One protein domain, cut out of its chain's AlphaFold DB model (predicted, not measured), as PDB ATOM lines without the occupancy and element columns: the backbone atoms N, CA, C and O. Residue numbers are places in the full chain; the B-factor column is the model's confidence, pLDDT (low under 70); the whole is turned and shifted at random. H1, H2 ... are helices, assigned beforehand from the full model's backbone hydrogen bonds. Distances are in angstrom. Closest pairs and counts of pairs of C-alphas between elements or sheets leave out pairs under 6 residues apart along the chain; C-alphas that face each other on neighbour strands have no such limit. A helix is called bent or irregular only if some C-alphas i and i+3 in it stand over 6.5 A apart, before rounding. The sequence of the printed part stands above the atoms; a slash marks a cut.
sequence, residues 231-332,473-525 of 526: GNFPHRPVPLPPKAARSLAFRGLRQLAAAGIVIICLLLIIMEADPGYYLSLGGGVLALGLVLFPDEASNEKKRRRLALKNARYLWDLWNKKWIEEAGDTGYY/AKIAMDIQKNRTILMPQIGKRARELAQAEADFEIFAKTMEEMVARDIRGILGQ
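AT A GLANCE: This is residues 231 to 332 and 473 to 525 of the 526 residues of the protein "Protein kinase domain-containing protein" of Methanomicrobiales archaeon (UniProt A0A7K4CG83). Two antiparallel pairs of long helices, joined end to end at an angle, make a long rod: H3 beside the bent helix H5, and the hairpin of H1 and H2 beyond. H6 turns off near the joint, and its residues 518 to 523 stick out with the tail to 525. The 155 printed residues have six named helices, H1 to H6 in order, and no named strand: all helix. The whole is extended, with a radius of gyration of the C-alphas of 25.3 A and spans of 91 by 39 by 21 A.

IN THESE COORDINATES: Find C-alpha 473 at (23.005, 42.409, 1.558), where H5 begins; it is one helix by its hydrogen bonds to residue 508, but bent, with C-alphas 485 and 488 7.0 A apart. Its arms are H5a, residues 473 to 485, and H5b, 488 to 508, 30.2 A long. H3, residues 296 to 326, measures 43.2 A, and H4 is residues 329 to 332. H1 runs 42.1 A from C-alpha 242 at (35.656, -9.291, 23.680) to residue 270, with a kink of 30 degrees near residue 250. H2 is residues 277 to 292; H6, residues 511 to 523, ends at (37.920, 17.691, 46.855).

HOW THE PARTS SIT: Look first at the C-alphas of Leu 308 and Ala 500, 4.9 A apart, the closest of H3 and H5b, which touch at a shallow tilt of 30 degrees, opposite ways. H5a stands at a steep tilt of 45 degrees to H5b and touches H3 with residues 479 to 483 alone, closest at C-alphas 326 and 479, 5.0 A. H4 and H5a only just touch, with 3 pairs of C-alphas within 8 A. At the other end of H3, C-alphas 244 and 297 are the closest of H1 and H3, 4.3 A, at a steep tilt of 55 degrees. Beyond, H1 and H2 form a helical hairpin, closest at C-alphas 258 and 287, 4.3 A. H6 is close to H5b but not clearly touching, about perpendicular at 79 degrees. Each O i to N i+4 pair is within hydrogen-bond range in H2, H3, H5a and H6, against 23 of 25 in H1 and 14 of 17 in H5b; H4 is too short for one.

THE WHOLE: The farthest C-alphas, those of Asp 274 and Ala 473, are 91.5 A apart. Residues 333 to 472 are not printed, and C-alphas 332 and 473 across this cut are 11.7 A apart. Of the links that are printed whole, H1 to H2 is short and the others are tight. Look for pLDDT under 70 at residues 272 to 277, 294 and 508 to 525.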
ATOM      1  N   GLY A 231      24.113  16.545  22.041       78.06
ATOM      2  CA  GLY A 231      23.143  15.686  22.731       78.06
ATOM      3  C   GLY A 231      21.867  15.361  21.942       78.06
ATOM      4  O   GLY A 231      21.203  14.378  22.253       78.06
ATOM      5  N   ASN A 232      21.541  16.129  20.898       82.31
ATOM      6  CA  ASN A 232      20.351  15.885  20.076       82.31
ATOM      7  C   ASN A 232      20.566  14.786  19.024       82.31
ATOM      8  O   ASN A 232      19.621  14.398  18.337       82.31
ATOM      9  N   PHE A 233      21.797  14.295  18.861       82.50
ATOM     10  CA  PHE A 233      22.100  13.260  17.885       82.50
ATOM     11  C   PHE A 233      21.985  11.858  18.500       82.50
ATOM     12  O   PHE A 233      22.504  11.619  19.595       82.50
ATOM     13  N   PRO A 234      21.349  10.902  17.791       77.75
ATOM     14  CA  PRO A 234      21.243   9.535  18.268       77.75
ATOM     15  C   PRO A 234      22.638   8.916  18.341       77.75
ATOM     16  O   PRO A 234      23.366   8.866  17.349       77.75
ATOM     17  N   HIS A 235      22.988   8.430  19.522       80.81
ATOM     18  CA  HIS A 235      24.247   7.758  19.806       80.81
ATOM     19  C   HIS A 235      23.943   6.380  20.389       80.81
ATOM     20  O   HIS A 235      22.976   6.195  21.131       80.81
ATOM     21  N   ARG A 236      24.754   5.386  20.030       81.62
ATOM     22  CA  ARG A 236      24.694   4.055  20.642       81.62
ATOM     23  C   ARG A 236      26.105   3.643  21.019       81.62
ATOM     24  O   ARG A 236      26.933   3.578  20.115       81.62
ATOM     25  N   PRO A 237      26.388   3.357  22.299       82.62
ATOM     26  CA  PRO A 237      27.733   3.003  22.724       82.62
ATOM     27  C   PRO A 237      28.244   1.795  21.933       82.62
ATOM     28  O   PRO A 237      27.593   0.749  21.880       82.62
ATOM     29  N   VAL A 238      29.418   1.935  21.320       85.88
ATOM     30  CA  VAL A 238      30.095   0.848  20.617       85.88
ATOM     31  C   VAL A 238      30.474  -0.213  21.651       85.88
ATOM     32  O   VAL A 238      31.157   0.112  22.637       85.88
ATOM     33  N   PRO A 239      30.067  -1.483  21.458       84.69
ATOM     34  CA  PRO A 239      30.344  -2.540  22.420       84.69
ATOM     35  C   PRO A 239      31.851  -2.700  22.642       84.69
ATOM     36  O   PRO A 239      32.669  -2.435  21.757       84.69
ATOM     37  N   LEU A 240      32.231  -3.112  23.852       84.88
ATOM     38  CA  LEU A 240      33.633  -3.372  24.171       84.88
ATOM     39  C   LEU A 240      34.145  -4.574  23.358       84.88
ATOM     40  O   LEU A 240      33.436  -5.578  23.250       84.88
ATOM     41  N   PRO A 241      35.386  -4.527  22.839       87.50
ATOM     42  CA  PRO A 241      36.020  -5.700  22.250       87.50
ATOM     43  C   PRO A 241      35.998  -6.884  23.232       87.50
ATOM     44  O   PRO A 241      36.237  -6.669  24.424       87.50
ATOM     45  N   PRO A 242      35.799  -8.139  22.783       83.94
ATOM     46  CA  PRO A 242      35.656  -9.291  23.680       83.94
ATOM     47  C   PRO A 242      36.805  -9.447  24.689       83.94
ATOM     48  O   PRO A 242      36.577  -9.804  25.844       83.94
ATOM     49  N   LYS A 243      38.042  -9.135  24.274       83.25
ATOM     50  CA  LYS A 243      39.228  -9.145  25.147       83.25
ATOM     51  C   LYS A 243      39.150  -8.075  26.242       83.25
ATOM     52  O   LYS A 243      39.393  -8.386  27.404       83.25
ATOM     53  N   ALA A 244      38.756  -6.851  25.889       83.31
ATOM     54  CA  ALA A 244      38.595  -5.745  26.831       83.31
ATOM     55  C   ALA A 244      37.404  -5.972  27.779       83.31
ATOM     56  O   ALA A 244      37.530  -5.729  28.973       83.31
ATOM     57  N   ALA A 245      36.285  -6.510  27.283       83.56
ATOM     58  CA  ALA A 245      35.117  -6.847  28.099       83.56
ATOM     59  C   ALA A 245      35.446  -7.907  29.164       83.56
ATOM     60  O   ALA A 245      35.130  -7.728  30.339       83.56
ATOM     61  N   ARG A 246      36.145  -8.985  28.771       81.38
ATOM     62  CA  ARG A 246      36.636 -10.004  29.711       81.38
ATOM     63  C   ARG A 246      37.623  -9.400  30.706       81.38
ATOM     64  O   ARG A 246      37.458  -9.590  31.905       81.38
ATOM     65  N   SER A 247      38.614  -8.644  30.230       81.62
ATOM     66  CA  SER A 247      39.622  -8.033  31.106       81.62
ATOM     67  C   SER A 247      38.993  -7.094  32.144       81.62
ATOM     68  O   SER A 247      39.367  -7.158  33.312       81.62
ATOM     69  N   LEU A 248      37.964  -6.328  31.753       81.38
ATOM     70  CA  LEU A 248      37.190  -5.453  32.638       81.38
ATOM     71  C   LEU A 248      36.394  -6.241  33.692       81.38
ATOM     72  O   LEU A 248      36.429  -5.882  34.865       81.38
ATOM     73  N   ALA A 249      35.722  -7.329  33.301       80.50
ATOM     74  CA  ALA A 249      34.963  -8.176  34.226       80.50
ATOM     75  C   ALA A 249      35.872  -8.874  35.255       80.50
ATOM     76  O   ALA A 249      35.580  -8.890  36.449       80.50
ATOM     77  N   PHE A 250      37.019  -9.394  34.808       78.81
ATOM     78  CA  PHE A 250      37.996 -10.051  35.681       78.81
ATOM     79  C   PHE A 250      38.866  -9.064  36.472       78.81
ATOM     80  O   PHE A 250      39.536  -9.472  37.417       78.81
ATOM     81  N   ARG A 251      38.882  -7.769  36.126       77.56
ATOM     82  CA  ARG A 251      39.665  -6.749  36.844       77.56
ATOM     83  C   ARG A 251      39.192  -6.572  38.283       77.56
ATOM     84  O   ARG A 251      40.028  -6.615  39.180       77.56
ATOM     85  N   GLY A 252      37.881  -6.446  38.505       72.44
ATOM     86  CA  GLY A 252      37.325  -6.348  39.860       72.44
ATOM     87  C   GLY A 252      37.661  -7.579  40.705       72.44
ATOM     88  O   GLY A 252      38.101  -7.450  41.842       72.44
ATOM     89  N   LEU A 253      37.567  -8.773  40.111       81.19
ATOM     90  CA  LEU A 253      37.925 -10.027  40.781       81.19
ATOM     91  C   LEU A 253      39.422 -10.103  41.126       81.19
ATOM     92  O   LEU A 253      39.769 -10.485  42.239       81.19
ATOM     93  N   ARG A 254      40.314  -9.696  40.208       81.69
ATOM     94  CA  ARG A 254      41.768  -9.639  40.455       81.69
ATOM     95  C   ARG A 254      42.126  -8.663  41.574       81.69
ATOM     96  O   ARG A 254      42.973  -8.986  42.398       81.69
ATOM     97  N   GLN A 255      41.486  -7.496  41.613       79.44
ATOM     98  CA  GLN A 255      41.725  -6.486  42.646       79.44
ATOM     99  C   GLN A 255      41.226  -6.936  44.020       79.44
ATOM    100  O   GLN A 255      41.937  -6.755  45.005       79.44
ATOM    101  N   LEU A 256      40.057  -7.583  44.090       82.81
ATOM    102  CA  LEU A 256      39.554  -8.181  45.329       82.81
ATOM    103  C   LEU A 256      40.444  -9.332  45.808       82.81
ATOM    104  O   LEU A 256      40.748  -9.407  46.995       82.81
ATOM    105  N   ALA A 257      40.914 -10.189  44.898       84.12
ATOM    106  CA  ALA A 257      41.856 -11.255  45.229       84.12
ATOM    107  C   ALA A 257      43.195 -10.695  45.736       84.12
ATOM    108  O   ALA A 257      43.701 -11.160  46.753       84.12
ATOM    109  N   ALA A 258      43.742  -9.660  45.088       84.00
ATOM    110  CA  ALA A 258      44.960  -8.989  45.538       84.00
ATOM    111  C   ALA A 258      44.781  -8.330  46.917       84.00
ATOM    112  O   ALA A 258      45.634  -8.502  47.783       84.00
ATOM    113  N   ALA A 259      43.660  -7.637  47.151       84.44
ATOM    114  CA  ALA A 259      43.337  -7.055  48.453       84.44
ATOM    115  C   ALA A 259      43.192  -8.135  49.538       84.44
ATOM    116  O   ALA A 259      43.735  -7.982  50.627       84.44
ATOM    117  N   GLY A 260      42.530  -9.251  49.223       85.62
ATOM    118  CA  GLY A 260      42.420 -10.407  50.111       85.62
ATOM    119  C   GLY A 260      43.781 -11.004  50.468       85.62
ATOM    120  O   GLY A 260      44.049 -11.225  51.643       85.62
ATOM    121  N   ILE A 261      44.672 -11.192  49.486       85.88
ATOM    122  CA  ILE A 261      46.045 -11.671  49.717       85.88
ATOM    123  C   ILE A 261      46.808 -10.705  50.630       85.88
ATOM    124  O   ILE A 261      47.435 -11.145  51.587       85.88
ATOM    125  N   VAL A 262      46.710  -9.393  50.389       84.25
ATOM    126  CA  VAL A 262      47.358  -8.372  51.229       84.25
ATOM    127  C   VAL A 262      46.823  -8.405  52.664       84.25
ATOM    128  O   VAL A 262      47.618  -8.383  53.599       84.25
ATOM    129  N   ILE A 263      45.503  -8.511  52.851       86.31
ATOM    130  CA  ILE A 263      44.870  -8.606  54.177       86.31
ATOM    131  C   ILE A 263      45.307  -9.885  54.899       86.31
ATOM    132  O   ILE A 263      45.656  -9.825  56.074       86.31
ATOM    133  N   ILE A 264      45.338 -11.028  54.208       84.31
ATOM    134  CA  ILE A 264      45.787 -12.305  54.778       84.31
ATOM    135  C   ILE A 264      47.266 -12.221  55.178       84.31
ATOM    136  O   ILE A 264      47.614 -12.622  56.284       84.31
ATOM    137  N   CYS A 265      48.133 -11.659  54.331       80.81
ATOM    138  CA  CYS A 265      49.543 -11.450  54.665       80.81
ATOM    139  C   CYS A 265      49.719 -10.516  55.875       80.81
ATOM    140  O   CYS A 265      50.543 -10.806  56.737       80.81
ATOM    141  N   LEU A 266      48.932  -9.438  55.977       81.44
ATOM    142  CA  LEU A 266      48.927  -8.532  57.136       81.44
ATOM    143  C   LEU A 266      48.465  -9.234  58.417       81.44
ATOM    144  O   LEU A 266      49.116  -9.099  59.450       81.44
ATOM    145  N   LEU A 267      47.380 -10.009  58.356       81.19
ATOM    146  CA  LEU A 267      46.869 -10.773  59.498       81.19
ATOM    147  C   LEU A 267      47.880 -11.818  59.978       81.19
ATOM    148  O   LEU A 267      48.097 -11.944  61.178       81.19
ATOM    149  N   LEU A 268      48.539 -12.519  59.055       77.00
ATOM    150  CA  LEU A 268      49.567 -13.507  59.381       77.00
ATOM    151  C   LEU A 268      50.798 -12.884  60.059       77.00
ATOM    152  O   LEU A 268      51.370 -13.514  60.941       77.00
ATOM    153  N   ILE A 269      51.173 -11.653  59.686       76.25
ATOM    154  CA  ILE A 269      52.239 -10.888  60.355       76.25
ATOM    155  C   ILE A 269      51.811 -10.469  61.770       76.25
ATOM    156  O   ILE A 269      52.608 -10.544  62.697       76.25
ATOM    157  N   ILE A 270      50.558 -10.036  61.946       79.12
ATOM    158  CA  ILE A 270      50.030  -9.575  63.242       79.12
ATOM    159  C   ILE A 270      49.855 -10.734  64.234       79.12
ATOM    160  O   ILE A 270      50.017 -10.537  65.433       79.12
ATOM    161  N   MET A 271      49.510 -11.933  63.758       79.19
ATOM    162  CA  MET A 271      49.206 -13.087  64.614       79.19
ATOM    163  C   MET A 271      50.438 -13.821  65.173       79.19
ATOM    164  O   MET A 271      50.248 -14.852  65.811       79.19
ATOM    165  N   GLU A 272      51.666 -13.345  64.921       69.81
ATOM    166  CA  GLU A 272      52.929 -14.004  65.329       69.81
ATOM    167  C   GLU A 272      52.986 -15.510  64.999       69.81
ATOM    168  O   GLU A 272      53.752 -16.277  65.583       69.81
ATOM    169  N   ALA A 273      52.197 -15.953  64.013       63.06
ATOM    170  CA  ALA A 273      52.516 -17.181  63.311       63.06
ATOM    171  C   ALA A 273      53.934 -16.993  62.743       63.06
ATOM    172  O   ALA A 273      54.320 -15.862  62.455       63.06
ATOM    173  N   ASP A 274      54.711 -18.055  62.537       64.31
ATOM    174  CA  ASP A 274      56.015 -17.965  61.863       64.31
ATOM    175  C   ASP A 274      55.878 -18.332  60.366       64.31
ATOM    176  O   ASP A 274      56.352 -19.387  59.931       64.31
ATOM    177  N   PRO A 275      55.154 -17.551  59.527       55.47
ATOM    178  CA  PRO A 275      55.215 -17.722  58.095       55.47
ATOM    179  C   PRO A 275      56.535 -17.089  57.675       55.47
ATOM    180  O   PRO A 275      56.638 -15.866  57.563       55.47
ATOM    181  N   GLY A 276      57.555 -17.924  57.472       64.38
ATOM    182  CA  GLY A 276      58.877 -17.465  57.064       64.38
ATOM    183  C   GLY A 276      58.778 -16.366  56.004       64.38
ATOM    184  O   GLY A 276      57.997 -16.489  55.060       64.38
ATOM    185  N   TYR A 277      59.547 -15.291  56.186       67.25
ATOM    186  CA  TYR A 277      59.577 -14.047  55.394       67.25
ATOM    187  C   TYR A 277      59.313 -14.209  53.878       67.25
ATOM    188  O   TYR A 277      58.694 -13.360  53.238       67.25
ATOM    189  N   TYR A 278      59.733 -15.329  53.294       71.56
ATOM    190  CA  TYR A 278      59.489 -15.691  51.901       71.56
ATOM    191  C   TYR A 278      58.004 -15.865  51.518       71.56
ATOM    192  O   TYR A 278      57.652 -15.595  50.372       71.56
ATOM    193  N   LEU A 279      57.118 -16.271  52.435       74.94
ATOM    194  CA  LEU A 279      55.687 -16.474  52.165       74.94
ATOM    195  C   LEU A 279      54.923 -15.142  52.094       74.94
ATOM    196  O   LEU A 279      54.108 -14.946  51.193       74.94
ATOM    197  N   SER A 280      55.216 -14.203  52.998       72.81
ATOM    198  CA  SER A 280      54.647 -12.850  52.966       72.81
ATOM    199  C   SER A 280      55.199 -12.040  51.790       72.81
ATOM    200  O   SER A 280      54.435 -11.363  51.100       72.81
ATOM    201  N   LEU A 281      56.492 -12.190  51.477       77.56
ATOM    202  CA  LEU A 281      57.098 -11.615  50.275       77.56
ATOM    203  C   LEU A 281      56.480 -12.201  48.993       77.56
ATOM    204  O   LEU A 281      56.122 -11.454  48.085       77.56
ATOM    205  N   GLY A 282      56.293 -13.524  48.931       80.81
ATOM    206  CA  GLY A 282      55.656 -14.207  47.803       80.81
ATOM    207  C   GLY A 282      54.196 -13.791  47.600       80.81
ATOM    208  O   GLY A 282      53.787 -13.517  46.472       80.81
ATOM    209  N   GLY A 283      53.428 -13.658  48.686       80.81
ATOM    210  CA  GLY A 283      52.068 -13.115  48.657       80.81
ATOM    211  C   GLY A 283      52.028 -11.664  48.168       80.81
ATOM    212  O   GLY A 283      51.204 -11.325  47.321       80.81
ATOM    213  N   GLY A 284      52.974 -10.832  48.613       80.12
ATOM    214  CA  GLY A 284      53.136  -9.457  48.136       80.12
ATOM    215  C   GLY A 284      53.449  -9.373  46.639       80.12
ATOM    216  O   GLY A 284      52.811  -8.605  45.921       80.12
ATOM    217  N   VAL A 285      54.371 -10.204  46.138       83.50
ATOM    218  CA  VAL A 285      54.702 -10.281  44.702       83.50
ATOM    219  C   VAL A 285      53.515 -10.794  43.883       83.50
ATOM    220  O   VAL A 285      53.254 -10.269  42.802       83.50
ATOM    221  N   LEU A 286      52.752 -11.766  44.395       84.88
ATOM    222  CA  LEU A 286      51.554 -12.284  43.730       84.88
ATOM    223  C   LEU A 286      50.434 -11.237  43.672       84.88
ATOM    224  O   LEU A 286      49.841 -11.030  42.612       84.88
ATOM    225  N   ALA A 287      50.174 -10.536  44.779       81.00
ATOM    226  CA  ALA A 287      49.222  -9.431  44.820       81.00
ATOM    227  C   ALA A 287      49.640  -8.309  43.858       81.00
ATOM    228  O   ALA A 287      48.819  -7.821  43.081       81.00
ATOM    229  N   LEU A 288      50.931  -7.958  43.833       80.38
ATOM    230  CA  LEU A 288      51.482  -6.971  42.907       80.38
ATOM    231  C   LEU A 288      51.344  -7.426  41.446       80.38
ATOM    232  O   LEU A 288      50.930  -6.642  40.595       80.38
ATOM    233  N   GLY A 289      51.612  -8.699  41.153       80.00
ATOM    234  CA  GLY A 289      51.418  -9.296  39.834       80.00
ATOM    235  C   GLY A 289      49.960  -9.251  39.374       80.00
ATOM    236  O   GLY A 289      49.698  -8.888  38.231       80.00
ATOM    237  N   LEU A 290      48.998  -9.534  40.261       80.69
ATOM    238  CA  LEU A 290      47.561  -9.461  39.960       80.69
ATOM    239  C   LEU A 290      47.090  -8.029  39.662       80.69
ATOM    240  O   LEU A 290      46.236  -7.842  38.787       80.69
ATOM    241  N   VAL A 291      47.665  -7.035  40.347       77.06
ATOM    242  CA  VAL A 291      47.380  -5.605  40.141       77.06
ATOM    243  C   VAL A 291      48.046  -5.064  38.869       77.06
ATOM    244  O   VAL A 291      47.416  -4.304  38.134       77.06
ATOM    245  N   LEU A 292      49.292  -5.456  38.582       76.50
ATOM    246  CA  LEU A 292      50.080  -4.959  37.444       76.50
ATOM    247  C   LEU A 292      49.863  -5.734  36.134       76.50
ATOM    248  O   LEU A 292      50.395  -5.339  35.096       76.50
ATOM    249  N   PHE A 293      49.097  -6.827  36.156       75.81
ATOM    250  CA  PHE A 293      48.892  -7.661  34.974       75.81
ATOM    251  C   PHE A 293      48.242  -6.864  33.821       75.81
ATOM    252  O   PHE A 293      47.207  -6.220  34.053       75.81
ATOM    253  N   PRO A 294      48.801  -6.931  32.589       69.31
ATOM    254  CA  PRO A 294      48.382  -6.112  31.454       69.31
ATOM    255  C   PRO A 294      46.870  -6.150  31.237       69.31
ATOM    256  O   PRO A 294      46.273  -7.210  31.047       69.31
ATOM    257  N   ASP A 295      46.246  -4.976  31.285       77.56
ATOM    258  CA  ASP A 295      44.797  -4.832  31.217       77.56
ATOM    259  C   ASP A 295      44.376  -4.197  29.890       77.56
ATOM    260  O   ASP A 295      44.528  -2.991  29.670       77.56
ATOM    261  N   GLU A 296      43.794  -5.014  29.014       83.69
ATOM    262  CA  GLU A 296      43.249  -4.556  27.735       83.69
ATOM    263  C   GLU A 296      42.069  -3.594  27.912       83.69
ATOM    264  O   GLU A 296      41.826  -2.750  27.048       83.69
ATOM    265  N   ALA A 297      41.360  -3.645  29.045       82.56
ATOM    266  CA  ALA A 297      40.330  -2.661  29.351       82.56
ATOM    267  C   ALA A 297      40.934  -1.278  29.640       82.56
ATOM    268  O   ALA A 297      40.362  -0.265  29.241       82.56
ATOM    269  N   SER A 298      42.110  -1.217  30.274       83.25
ATOM    270  CA  SER A 298      42.849   0.032  30.507       83.25
ATOM    271  C   SER A 298      43.331   0.657  29.194       83.25
ATOM    272  O   SER A 298      43.198   1.870  28.999       83.25
ATOM    273  N   ASN A 299      43.828  -0.160  28.261       85.75
ATOM    274  CA  ASN A 299      44.223   0.295  26.924       85.75
ATOM    275  C   ASN A 299      43.023   0.819  26.123       85.75
ATOM    276  O   ASN A 299      43.082   1.924  25.578       85.75
ATOM    277  N   GLU A 300      41.908   0.084  26.114       88.00
ATOM    278  CA  GLU A 300      40.674   0.511  25.444       88.00
ATOM    279  C   GLU A 300      40.094   1.788  26.083       88.00
ATOM    280  O   GLU A 300      39.706   2.719  25.377       88.00
ATOM    281  N   LYS A 301      40.129   1.910  27.415       86.62
ATOM    282  CA  LYS A 301      39.739   3.130  28.139       86.62
ATOM    283  C   LYS A 301      40.611   4.329  27.763       86.62
ATOM    284  O   LYS A 301      40.080   5.417  27.528       86.62
ATOM    285  N   LYS A 302      41.937   4.158  27.664       88.44
ATOM    286  CA  LYS A 302      42.851   5.212  27.177       88.44
ATOM    287  C   LYS A 302      42.510   5.619  25.742       88.44
ATOM    288  O   LYS A 302      42.444   6.816  25.462       88.44
ATOM    289  N   ARG A 303      42.233   4.650  24.863       89.62
ATOM    290  CA  ARG A 303      41.849   4.887  23.464       89.62
ATOM    291  C   ARG A 303      40.550   5.688  23.355       89.62
ATOM    292  O   ARG A 303      40.538   6.716  22.680       89.62
ATOM    293  N   ARG A 304      39.485   5.276  24.051       91.25
ATOM    294  CA  ARG A 304      38.194   5.991  24.048       91.25
ATOM    295  C   ARG A 304      38.288   7.368  24.705       91.25
ATOM    296  O   ARG A 304      37.713   8.324  24.196       91.25
ATOM    297  N   ARG A 305      39.090   7.521  25.767       91.44
ATOM    298  CA  ARG A 305      39.382   8.833  26.372       91.44
ATOM    299  C   ARG A 305      40.097   9.771  25.397       91.44
ATOM    300  O   ARG A 305      39.777  10.956  25.360       91.44
ATOM    301  N   LEU A 306      41.070   9.272  24.633       93.00
ATOM    302  CA  LEU A 306      41.753  10.065  23.609       93.00
ATOM    303  C   LEU A 306      40.791  10.453  22.479       93.00
ATOM    304  O   LEU A 306      40.783  11.609  22.067       93.00
ATOM    305  N   ALA A 307      39.939   9.524  22.034       91.94
ATOM    306  CA  ALA A 307      38.901   9.802  21.043       91.94
ATOM    307  C   ALA A 307      37.928  10.896  21.519       91.94
ATOM    308  O   ALA A 307      37.676  11.837  20.773       91.94
ATOM    309  N   LEU A 308      37.471  10.840  22.777       93.31
ATOM    310  CA  LEU A 308      36.636  11.878  23.388       93.31
ATOM    311  C   LEU A 308      37.339  13.241  23.433       93.31
ATOM    312  O   LEU A 308      36.748  14.249  23.052       93.31
ATOM    313  N   LYS A 309      38.612  13.286  23.851       94.44
ATOM    314  CA  LYS A 309      39.397  14.532  23.854       94.44
ATOM    315  C   LYS A 309      39.523  15.130  22.450       94.44
ATOM    316  O   LYS A 309      39.309  16.327  22.284       94.44
ATOM    317  N   ASN A 310      39.826  14.303  21.451       94.81
ATOM    318  CA  ASN A 310      39.956  14.740  20.062       94.81
ATOM    319  C   ASN A 310      38.618  15.223  19.490       94.81
ATOM    320  O   ASN A 310      38.572  16.271  18.848       94.81
ATOM    321  N   ALA A 311      37.529  14.493  19.746       94.38
ATOM    322  CA  ALA A 311      36.190  14.871  19.304       94.38
ATOM    323  C   ALA A 311      35.741  16.195  19.935       94.38
ATOM    324  O   ALA A 311      35.201  17.048  19.236       94.38
ATOM    325  N   ARG A 312      36.033  16.408  21.226       95.94
ATOM    326  CA  ARG A 312      35.734  17.663  21.926       95.94
ATOM    327  C   ARG A 312      36.537  18.837  21.375       95.94
ATOM    328  O   ARG A 312      35.952  19.857  21.041       95.94
ATOM    329  N   TYR A 313      37.844  18.666  21.181       95.62
ATOM    330  CA  TYR A 313      38.689  19.694  20.569       95.62
ATOM    331  C   TYR A 313      38.198  20.096  19.169       95.62
ATOM    332  O   TYR A 313      38.084  21.281  18.857       95.62
ATOM    333  N   LEU A 314      37.876  19.111  18.322       95.00
ATOM    334  CA  LEU A 314      37.341  19.376  16.987       95.00
ATOM    335  C   LEU A 314      35.966  20.045  17.058       95.00
ATOM    336  O   LEU A 314      35.719  20.979  16.303       95.00
ATOM    337  N   TRP A 315      35.082  19.601  17.952       95.38
ATOM    338  CA  TRP A 315      33.803  20.265  18.182       95.38
ATOM    339  C   TRP A 315      33.996  21.739  18.535       95.38
ATOM    340  O   TRP A 315      33.419  22.581  17.859       95.38
ATOM    341  N   ASP A 316      34.848  22.059  19.507       95.38
ATOM    342  CA  ASP A 316      35.063  23.437  19.956       95.38
ATOM    343  C   ASP A 316      35.601  24.326  18.825       95.38
ATOM    344  O   ASP A 316      35.098  25.431  18.603       95.38
ATOM    345  N   LEU A 317      36.572  23.826  18.051       95.56
ATOM    346  CA  LEU A 317      37.135  24.534  16.899       95.56
ATOM    347  C   LEU A 317      36.071  24.831  15.831       95.56
ATOM    348  O   LEU A 317      35.958  25.958  15.346       95.56
ATOM    349  N   TRP A 318      35.288  23.817  15.458       94.94
ATOM    350  CA  TRP A 318      34.261  23.948  14.427       94.94
ATOM    351  C   TRP A 318      33.054  24.750  14.910       94.94
ATOM    352  O   TRP A 318      32.485  25.500  14.123       94.94
ATOM    353  N   ASN A 319      32.681  24.635  16.184       94.56
ATOM    354  CA  ASN A 319      31.598  25.397  16.790       94.56
ATOM    355  C   ASN A 319      31.954  26.884  16.870       94.56
ATOM    356  O   ASN A 319      31.129  27.728  16.534       94.56
ATOM    357  N   LYS A 320      33.207  27.216  17.213       94.44
ATOM    358  CA  LYS A 320      33.703  28.594  17.140       94.44
ATOM    359  C   LYS A 320      33.594  29.146  15.716       94.44
ATOM    360  O   LYS A 320      32.984  30.193  15.519       94.44
ATOM    361  N   LYS A 321      34.096  28.403  14.722       93.94
ATOM    362  CA  LYS A 321      33.994  28.788  13.306       93.94
ATOM    363  C   LYS A 321      32.540  28.951  12.847       93.94
ATOM    364  O   LYS A 321      32.220  29.901  12.142       93.94
ATOM    365  N   TRP A 322      31.653  28.047  13.263       94.25
ATOM    366  CA  TRP A 322      30.220  28.115  12.977       94.25
ATOM    367  C   TRP A 322      29.594  29.396  13.533       94.25
ATOM    368  O   TRP A 322      28.934  30.123  12.801       94.25
ATOM    369  N   ILE A 323      29.847  29.721  14.801       92.88
ATOM    370  CA  ILE A 323      29.313  30.936  15.430       92.88
ATOM    371  C   ILE A 323      29.846  32.203  14.743       92.88
ATOM    372  O   ILE A 323      29.083  33.144  14.531       92.88
ATOM    373  N   GLU A 324      31.128  32.225  14.373       92.12
ATOM    374  CA  GLU A 324      31.766  33.380  13.732       92.12
ATOM    375  C   GLU A 324      31.297  33.601  12.284       92.12
ATOM    376  O   GLU A 324      30.974  34.729  11.915       92.12
ATOM    377  N   GLU A 325      31.232  32.547  11.463       92.75
ATOM    378  CA  GLU A 325      30.962  32.658  10.018       92.75
ATOM    379  C   GLU A 325      29.483  32.488   9.636       92.75
ATOM    380  O   GLU A 325      29.072  32.949   8.569       92.75
ATOM    381  N   ALA A 326      28.690  31.808  10.470       93.25
ATOM    382  CA  ALA A 326      27.266  31.539  10.240       93.25
ATOM    383  C   ALA A 326      26.337  32.326  11.190       93.25
ATOM    384  O   ALA A 326      25.107  32.300  11.027       93.25
ATOM    385  N   GLY A 327      26.912  33.023  12.174       92.25
ATOM    386  CA  GLY A 327      26.199  33.930  13.067       92.25
ATOM    387  C   GLY A 327      25.808  35.254  12.408       92.25
ATOM    388  O   GLY A 327      26.307  35.636  11.355       92.25
ATOM    389  N   ASP A 328      24.902  35.979  13.056       94.19
ATOM    390  CA  ASP A 328      24.362  37.274  12.618       94.19
ATOM    391  C   ASP A 328      25.147  38.484  13.158       94.19
ATOM    392  O   ASP A 328      24.857  39.633  12.819       94.19
ATOM    393  N   THR A 329      26.182  38.247  13.966       92.62
ATOM    394  CA  THR A 329      26.988  39.299  14.606       92.62
ATOM    395  C   THR A 329      27.608  40.265  13.592       92.62
ATOM    396  O   THR A 329      27.579  41.478  13.802       92.62
ATOM    397  N   GLY A 330      28.132  39.755  12.470       92.44
ATOM    398  CA  GLY A 330      28.697  40.573  11.391       92.44
ATOM    399  C   GLY A 330      27.656  41.467  10.715       92.44
ATOM    400  O   GLY A 330      27.930  42.636  10.444       92.44
ATOM    401  N   TYR A 331      26.439  40.949  10.526       95.81
ATOM    402  CA  TYR A 331      25.313  41.702   9.976       95.81
ATOM    403  C   TYR A 331      24.927  42.870  10.891       95.81
ATOM    404  O   TYR A 331      24.897  44.021  10.457       95.81
ATOM    405  N   TYR A 332      24.703  42.603  12.183       95.56
ATOM    406  CA  TYR A 332      24.326  43.648  13.140       95.56
ATOM    407  C   TYR A 332      25.445  44.654  13.401       95.56
ATOM    408  O   TYR A 332      25.160  45.832  13.613       95.56
ATOM    409  N   ALA A 473      23.562  43.527   2.317       95.56
ATOM    410  CA  ALA A 473      23.005  42.409   1.558       95.56
ATOM    411  C   ALA A 473      24.065  41.340   1.255       95.56
ATOM    412  O   ALA A 473      23.811  40.151   1.439       95.56
ATOM    413  N   LYS A 474      25.282  41.753   0.873       95.88
ATOM    414  CA  LYS A 474      26.401  40.829   0.652       95.88
ATOM    415  C   LYS A 474      26.738  40.027   1.913       95.88
ATOM    416  O   LYS A 474      26.840  38.808   1.836       95.88
ATOM    417  N   ILE A 475      26.840  40.685   3.072       95.88
ATOM    418  CA  ILE A 475      27.100  40.010   4.355       95.88
ATOM    419  C   ILE A 475      25.994  38.994   4.675       95.88
ATOM    420  O   ILE A 475      26.294  37.868   5.065       95.88
ATOM    421  N   ALA A 476      24.723  39.360   4.485       95.50
ATOM    422  CA  ALA A 476      23.603  38.444   4.710       95.50
ATOM    423  C   ALA A 476      23.664  37.212   3.785       95.50
ATOM    424  O   ALA A 476      23.474  36.082   4.242       95.50
ATOM    425  N   MET A 477      23.986  37.415   2.503       95.00
ATOM    426  CA  MET A 477      24.171  36.328   1.535       95.00
ATOM    427  C   MET A 477      25.347  35.417   1.907       95.00
ATOM    428  O   MET A 477      25.210  34.193   1.853       95.00
ATOM    429  N   ASP A 478      26.479  35.991   2.321       95.19
ATOM    430  CA  ASP A 478      27.666  35.240   2.735       95.19
ATOM    431  C   ASP A 478      27.381  34.383   3.981       95.19
ATOM    432  O   ASP A 478      27.732  33.203   4.006       95.19
ATOM    433  N   ILE A 479      26.649  34.915   4.968       95.62
ATOM    434  CA  ILE A 479      26.202  34.156   6.149       95.62
ATOM    435  C   ILE A 479      25.339  32.958   5.730       95.62
ATOM    436  O   ILE A 479      25.568  31.834   6.183       95.62
ATOM    437  N   GLN A 480      24.365  33.158   4.838       94.25
ATOM    438  CA  GLN A 480      23.479  32.079   4.395       94.25
ATOM    439  C   GLN A 480      24.223  31.003   3.587       94.25
ATOM    440  O   GLN A 480      23.971  29.798   3.729       94.25
ATOM    441  N   LYS A 481      25.192  31.422   2.772       94.81
ATOM    442  CA  LYS A 481      26.096  30.519   2.061       94.81
ATOM    443  C   LYS A 481      26.942  29.702   3.041       94.81
ATOM    444  O   LYS A 481      26.985  28.476   2.928       94.81
ATOM    445  N   ASN A 482      27.553  30.349   4.032       94.19
ATOM    446  CA  ASN A 482      28.364  29.684   5.052       94.19
ATOM    447  C   ASN A 482      27.539  28.702   5.884       94.19
ATOM    448  O   ASN A 482      28.009  27.596   6.150       94.19
ATOM    449  N   ARG A 483      26.281  29.034   6.204       94.62
ATOM    450  CA  ARG A 483      25.345  28.095   6.842       94.62
ATOM    451  C   ARG A 483      25.200  26.814   6.039       94.62
ATOM    452  O   ARG A 483      25.348  25.729   6.587       94.62
ATOM    453  N   THR A 484      24.978  26.933   4.736       93.88
ATOM    454  CA  THR A 484      24.787  25.776   3.850       93.88
ATOM    455  C   THR A 484      26.052  24.913   3.759       93.88
ATOM    456  O   THR A 484      25.970  23.687   3.793       93.88
ATOM    457  N   ILE A 485      27.232  25.540   3.703       94.56
ATOM    458  CA  ILE A 485      28.526  24.849   3.574       94.56
ATOM    459  C   ILE A 485      28.953  24.176   4.887       94.56
ATOM    460  O   ILE A 485      29.443  23.044   4.881       94.56
ATOM    461  N   LEU A 486      28.801  24.872   6.015       94.44
ATOM    462  CA  LEU A 486      29.321  24.429   7.306       94.44
ATOM    463  C   LEU A 486      28.349  23.507   8.055       94.44
ATOM    464  O   LEU A 486      28.821  22.668   8.823       94.44
ATOM    465  N   MET A 487      27.031  23.589   7.811       94.06
ATOM    466  CA  MET A 487      26.014  22.799   8.527       94.06
ATOM    467  C   MET A 487      26.295  21.279   8.514       94.06
ATOM    468  O   MET A 487      26.279  20.657   9.582       94.06
ATOM    469  N   PRO A 488      26.639  20.638   7.376       93.69
ATOM    470  CA  PRO A 488      26.979  19.213   7.370       93.69
ATOM    471  C   PRO A 488      28.238  18.887   8.188       93.69
ATOM    472  O   PRO A 488      28.340  17.812   8.785       93.69
ATOM    473  N   GLN A 489      29.201  19.809   8.222       93.31
ATOM    474  CA  GLN A 489      30.492  19.622   8.883       93.31
ATOM    475  C   GLN A 489      30.349  19.752  10.399       93.31
ATOM    476  O   GLN A 489      30.787  18.859  11.125       93.31
ATOM    477  N   ILE A 490      29.657  20.790  10.877       94.25
ATOM    478  CA  ILE A 490      29.363  20.956  12.305       94.25
ATOM    479  C   ILE A 490      28.448  19.833  12.813       94.25
ATOM    480  O   ILE A 490      28.719  19.260  13.865       94.25
ATOM    481  N   GLY A 491      27.455  19.408  12.022       93.06
ATOM    482  CA  GLY A 491      26.604  18.261  12.352       93.06
ATOM    483  C   GLY A 491      27.367  16.932  12.399       93.06
ATOM    484  O   GLY A 491      27.038  16.045  13.186       93.06
ATOM    485  N   LYS A 492      28.425  16.764  11.593       93.56
ATOM    486  CA  LYS A 492      29.340  15.617  11.713       93.56
ATOM    487  C   LYS A 492      30.126  15.671  13.027       93.56
ATOM    488  O   LYS A 492      30.170  14.662  13.723       93.56
ATOM    489  N   ARG A 493      30.700  16.823  13.390       94.31
ATOM    490  CA  ARG A 493      31.466  16.967  14.645       94.31
ATOM    491  C   ARG A 493      30.595  16.799  15.886       94.31
ATOM    492  O   ARG A 493      31.021  16.142  16.827       94.31
ATOM    493  N   ALA A 494      29.364  17.305  15.850       93.81
ATOM    494  CA  ALA A 494      28.377  17.099  16.906       93.81
ATOM    495  C   ALA A 494      28.095  15.605  17.135       93.81
ATOM    496  O   ALA A 494      28.128  15.137  18.270       93.81
ATOM    497  N   ARG A 495      27.885  14.844  16.049       92.94
ATOM    498  CA  ARG A 495      27.694  13.385  16.102       92.94
ATOM    499  C   ARG A 495      28.917  12.648  16.639       92.94
ATOM    500  O   ARG A 495      28.764  11.758  17.464       92.94
ATOM    501  N   GLU A 496      30.115  13.006  16.177       92.94
ATOM    502  CA  GLU A 496      31.368  12.398  16.647       92.94
ATOM    503  C   GLU A 496      31.583  12.631  18.148       92.94
ATOM    504  O   GLU A 496      31.984  11.706  18.851       92.94
ATOM    505  N   LEU A 497      31.275  13.833  18.649       94.19
ATOM    506  CA  LEU A 497      31.352  14.139  20.075       94.19
ATOM    507  C   LEU A 497      30.315  13.350  20.881       94.19
ATOM    508  O   LEU A 497      30.695  12.682  21.838       94.19
ATOM    509  N   ALA A 498      29.047  13.356  20.462       92.44
ATOM    510  CA  ALA A 498      27.984  12.609  21.137       92.44
ATOM    511  C   ALA A 498      28.286  11.102  21.203       92.44
ATOM    512  O   ALA A 498      28.109  10.461  22.238       92.44
ATOM    513  N   GLN A 499      28.805  10.538  20.109       91.88
ATOM    514  CA  GLN A 499      29.217   9.140  20.055       91.88
ATOM    515  C   GLN A 499      30.413   8.861  20.975       91.88
ATOM    516  O   GLN A 499      30.394   7.879  21.709       91.88
ATOM    517  N   ALA A 500      31.436   9.721  20.978       90.94
ATOM    518  CA  ALA A 500      32.605   9.543  21.836       90.94
ATOM    519  C   ALA A 500      32.271   9.688  23.333       90.94
ATOM    520  O   ALA A 500      32.881   9.014  24.166       90.94
ATOM    521  N   GLU A 501      31.303  10.542  23.678       90.81
ATOM    522  CA  GLU A 501      30.762  10.666  25.036       90.81
ATOM    523  C   GLU A 501      30.058   9.374  25.462       90.81
ATOM    524  O   GLU A 501      30.414   8.806  26.498       90.81
ATOM    525  N   ALA A 502      29.164   8.843  24.622       88.88
ATOM    526  CA  ALA A 502      28.480   7.573  24.865       88.88
ATOM    527  C   ALA A 502      29.452   6.382  24.974       88.88
ATOM    528  O   ALA A 502      29.334   5.533  25.858       88.88
ATOM    529  N   ASP A 503      30.453   6.327  24.093       88.12
ATOM    530  CA  ASP A 503      31.472   5.277  24.063       88.12
ATOM    531  C   ASP A 503      32.340   5.263  25.323       88.12
ATOM    532  O   ASP A 503      32.797   4.192  25.745       88.12
ATOM    533  N   PHE A 504      32.585   6.437  25.910       87.50
ATOM    534  CA  PHE A 504      33.347   6.584  27.145       87.50
ATOM    535  C   PHE A 504      32.492   6.328  28.396       87.50
ATOM    536  O   PHE A 504      33.010   5.807  29.384       87.50
ATOM    537  N   GLU A 505      31.185   6.607  28.351       85.62
ATOM    538  CA  GLU A 505      30.257   6.407  29.475       85.62
ATOM    539  C   GLU A 505      30.209   4.949  29.974       85.62
ATOM    540  O   GLU A 505      29.991   4.700  31.160       85.62
ATOM    541  N   ILE A 506      30.511   3.970  29.110       82.81
ATOM    542  CA  ILE A 506      30.621   2.549  29.494       82.81
ATOM    543  C   ILE A 506      31.631   2.349  30.638       82.81
ATOM    544  O   ILE A 506      31.416   1.517  31.520       82.81
ATOM    545  N   PHE A 507      32.718   3.125  30.661       78.69
ATOM    546  CA  PHE A 507      33.732   3.063  31.716       78.69
ATOM    547  C   PHE A 507      33.364   3.897  32.955       78.69
ATOM    548  O   PHE A 507      33.818   3.571  34.054       78.69
ATOM    549  N   ALA A 508      32.478   4.888  32.810       65.44
ATOM    550  CA  ALA A 508      31.992   5.746  33.897       65.44
ATOM    551  C   ALA A 508      31.151   5.013  34.947       65.44
ATOM    552  O   ALA A 508      31.010   5.497  36.069       65.44
ATOM    553  N   LYS A 509      30.631   3.827  34.613       63.69
ATOM    554  CA  LYS A 509      29.872   2.960  35.530       63.69
ATOM    555  C   LYS A 509      30.753   2.004  36.347       63.69
ATOM    556  O   LYS A 509      30.233   1.158  37.066       63.69
ATOM    557  N   THR A 510      32.078   2.092  36.225       65.94
ATOM    558  CA  THR A 510      32.999   1.265  37.019       65.94
ATOM    559  C   THR A 510      33.146   1.815  38.440       65.94
ATOM    560  O   THR A 510      33.193   3.027  38.640       65.94
ATOM    561  N   MET A 511      33.256   0.928  39.436       57.47
ATOM    562  CA  MET A 511      33.372   1.296  40.858       57.47
ATOM    563  C   MET A 511      34.560   2.238  41.124       57.47
ATOM    564  O   MET A 511      34.427   3.195  41.878       57.47
ATOM    565  N   GLU A 512      35.689   2.042  40.431       62.28
ATOM    566  CA  GLU A 512      36.847   2.951  40.476       62.28
ATOM    567  C   GLU A 512      36.504   4.379  40.019       62.28
ATOM    568  O   GLU A 512      37.000   5.349  40.587       62.28
ATOM    569  N   GLU A 513      35.685   4.533  38.972       64.94
ATOM    570  CA  GLU A 513      35.301   5.849  38.459       64.94
ATOM    571  C   GLU A 513      34.217   6.514  39.301       64.94
ATOM    572  O   GLU A 513      34.261   7.736  39.429       64.94
ATOM    573  N   MET A 514      33.316   5.741  39.915       61.56
ATOM    574  CA  MET A 514      32.382   6.244  40.927       61.56
ATOM    575  C   MET A 514      33.141   6.779  42.142       61.56
ATOM    576  O   MET A 514      33.003   7.951  42.468       61.56
ATOM    577  N   VAL A 515      34.052   5.985  42.714       61.34
ATOM    578  CA  VAL A 515      34.891   6.407  43.847       61.34
ATOM    579  C   VAL A 515      35.769   7.605  43.470       61.34
ATOM    580  O   VAL A 515      35.848   8.574  44.215       61.34
ATOM    581  N   ALA A 516      36.383   7.619  42.282       61.66
ATOM    582  CA  ALA A 516      37.164   8.773  41.826       61.66
ATOM    583  C   ALA A 516      36.300  10.015  41.525       61.66
ATOM    584  O   ALA A 516      36.802  11.139  41.563       61.66
ATOM    585  N   ARG A 517      35.025   9.845  41.156       66.44
ATOM    586  CA  ARG A 517      34.063  10.943  40.973       66.44
ATOM    587  C   ARG A 517      33.633  11.503  42.326       66.44
ATOM    588  O   ARG A 517      33.667  12.719  42.463       66.44
ATOM    589  N   ASP A 518      33.355  10.649  43.305       68.44
ATOM    590  CA  ASP A 518      33.005  11.047  44.671       68.44
ATOM    591  C   ASP A 518      34.183  11.739  45.365       68.44
ATOM    592  O   ASP A 518      34.023  12.834  45.896       68.44
ATOM    593  N   ILE A 519      35.403  11.200  45.247       60.84
ATOM    594  CA  ILE A 519      36.628  11.841  45.760       60.84
ATOM    595  C   ILE A 519      36.851  13.215  45.109       60.84
ATOM    596  O   ILE A 519      37.186  14.173  45.800       60.84
ATOM    597  N   ARG A 520      36.638  13.357  43.791       69.81
ATOM    598  CA  ARG A 520      36.729  14.667  43.114       69.81
ATOM    599  C   ARG A 520      35.599  15.622  43.498       69.81
ATOM    600  O   ARG A 520      35.833  16.823  43.498       69.81
ATOM    601  N   GLY A 521      34.407  15.118  43.807       64.81
ATOM    602  CA  GLY A 521      33.295  15.921  44.320       64.81
ATOM    603  C   GLY A 521      33.573  16.452  45.726       64.81
ATOM    604  O   GLY A 521      33.316  17.618  45.995       64.81
ATOM    605  N   ILE A 522      34.184  15.625  46.578       61.81
ATOM    606  CA  ILE A 522      34.614  15.994  47.933       61.81
ATOM    607  C   ILE A 522      35.780  16.996  47.889       61.81
ATOM    608  O   ILE A 522      35.772  17.977  48.624       61.81
ATOM    609  N   LEU A 523      36.761  16.796  47.003       57.81
ATOM    610  CA  LEU A 523      37.920  17.691  46.855       57.81
ATOM    611  C   LEU A 523      37.629  18.970  46.046       57.81
ATOM    612  O   LEU A 523      38.425  19.898  46.086       57.81
ATOM    613  N   GLY A 524      36.526  19.020  45.294       49.66
ATOM    614  CA  GLY A 524      36.102  20.183  44.501       49.66
ATOM    615  C   GLY A 524      35.101  21.109  45.200       49.66
ATOM    616  O   GLY A 524      34.662  22.080  44.590       49.66
ATOM    617  N   GLN A 525      34.715  20.798  46.443       43.59
ATOM    618  CA  GLN A 525      33.921  21.662  47.329       43.59
ATOM    619  C   GLN A 525      34.775  22.393  48.389       43.59
ATOM    620  O   GLN A 525      34.209  22.987  49.305       43.59
TER     621      GLN A 525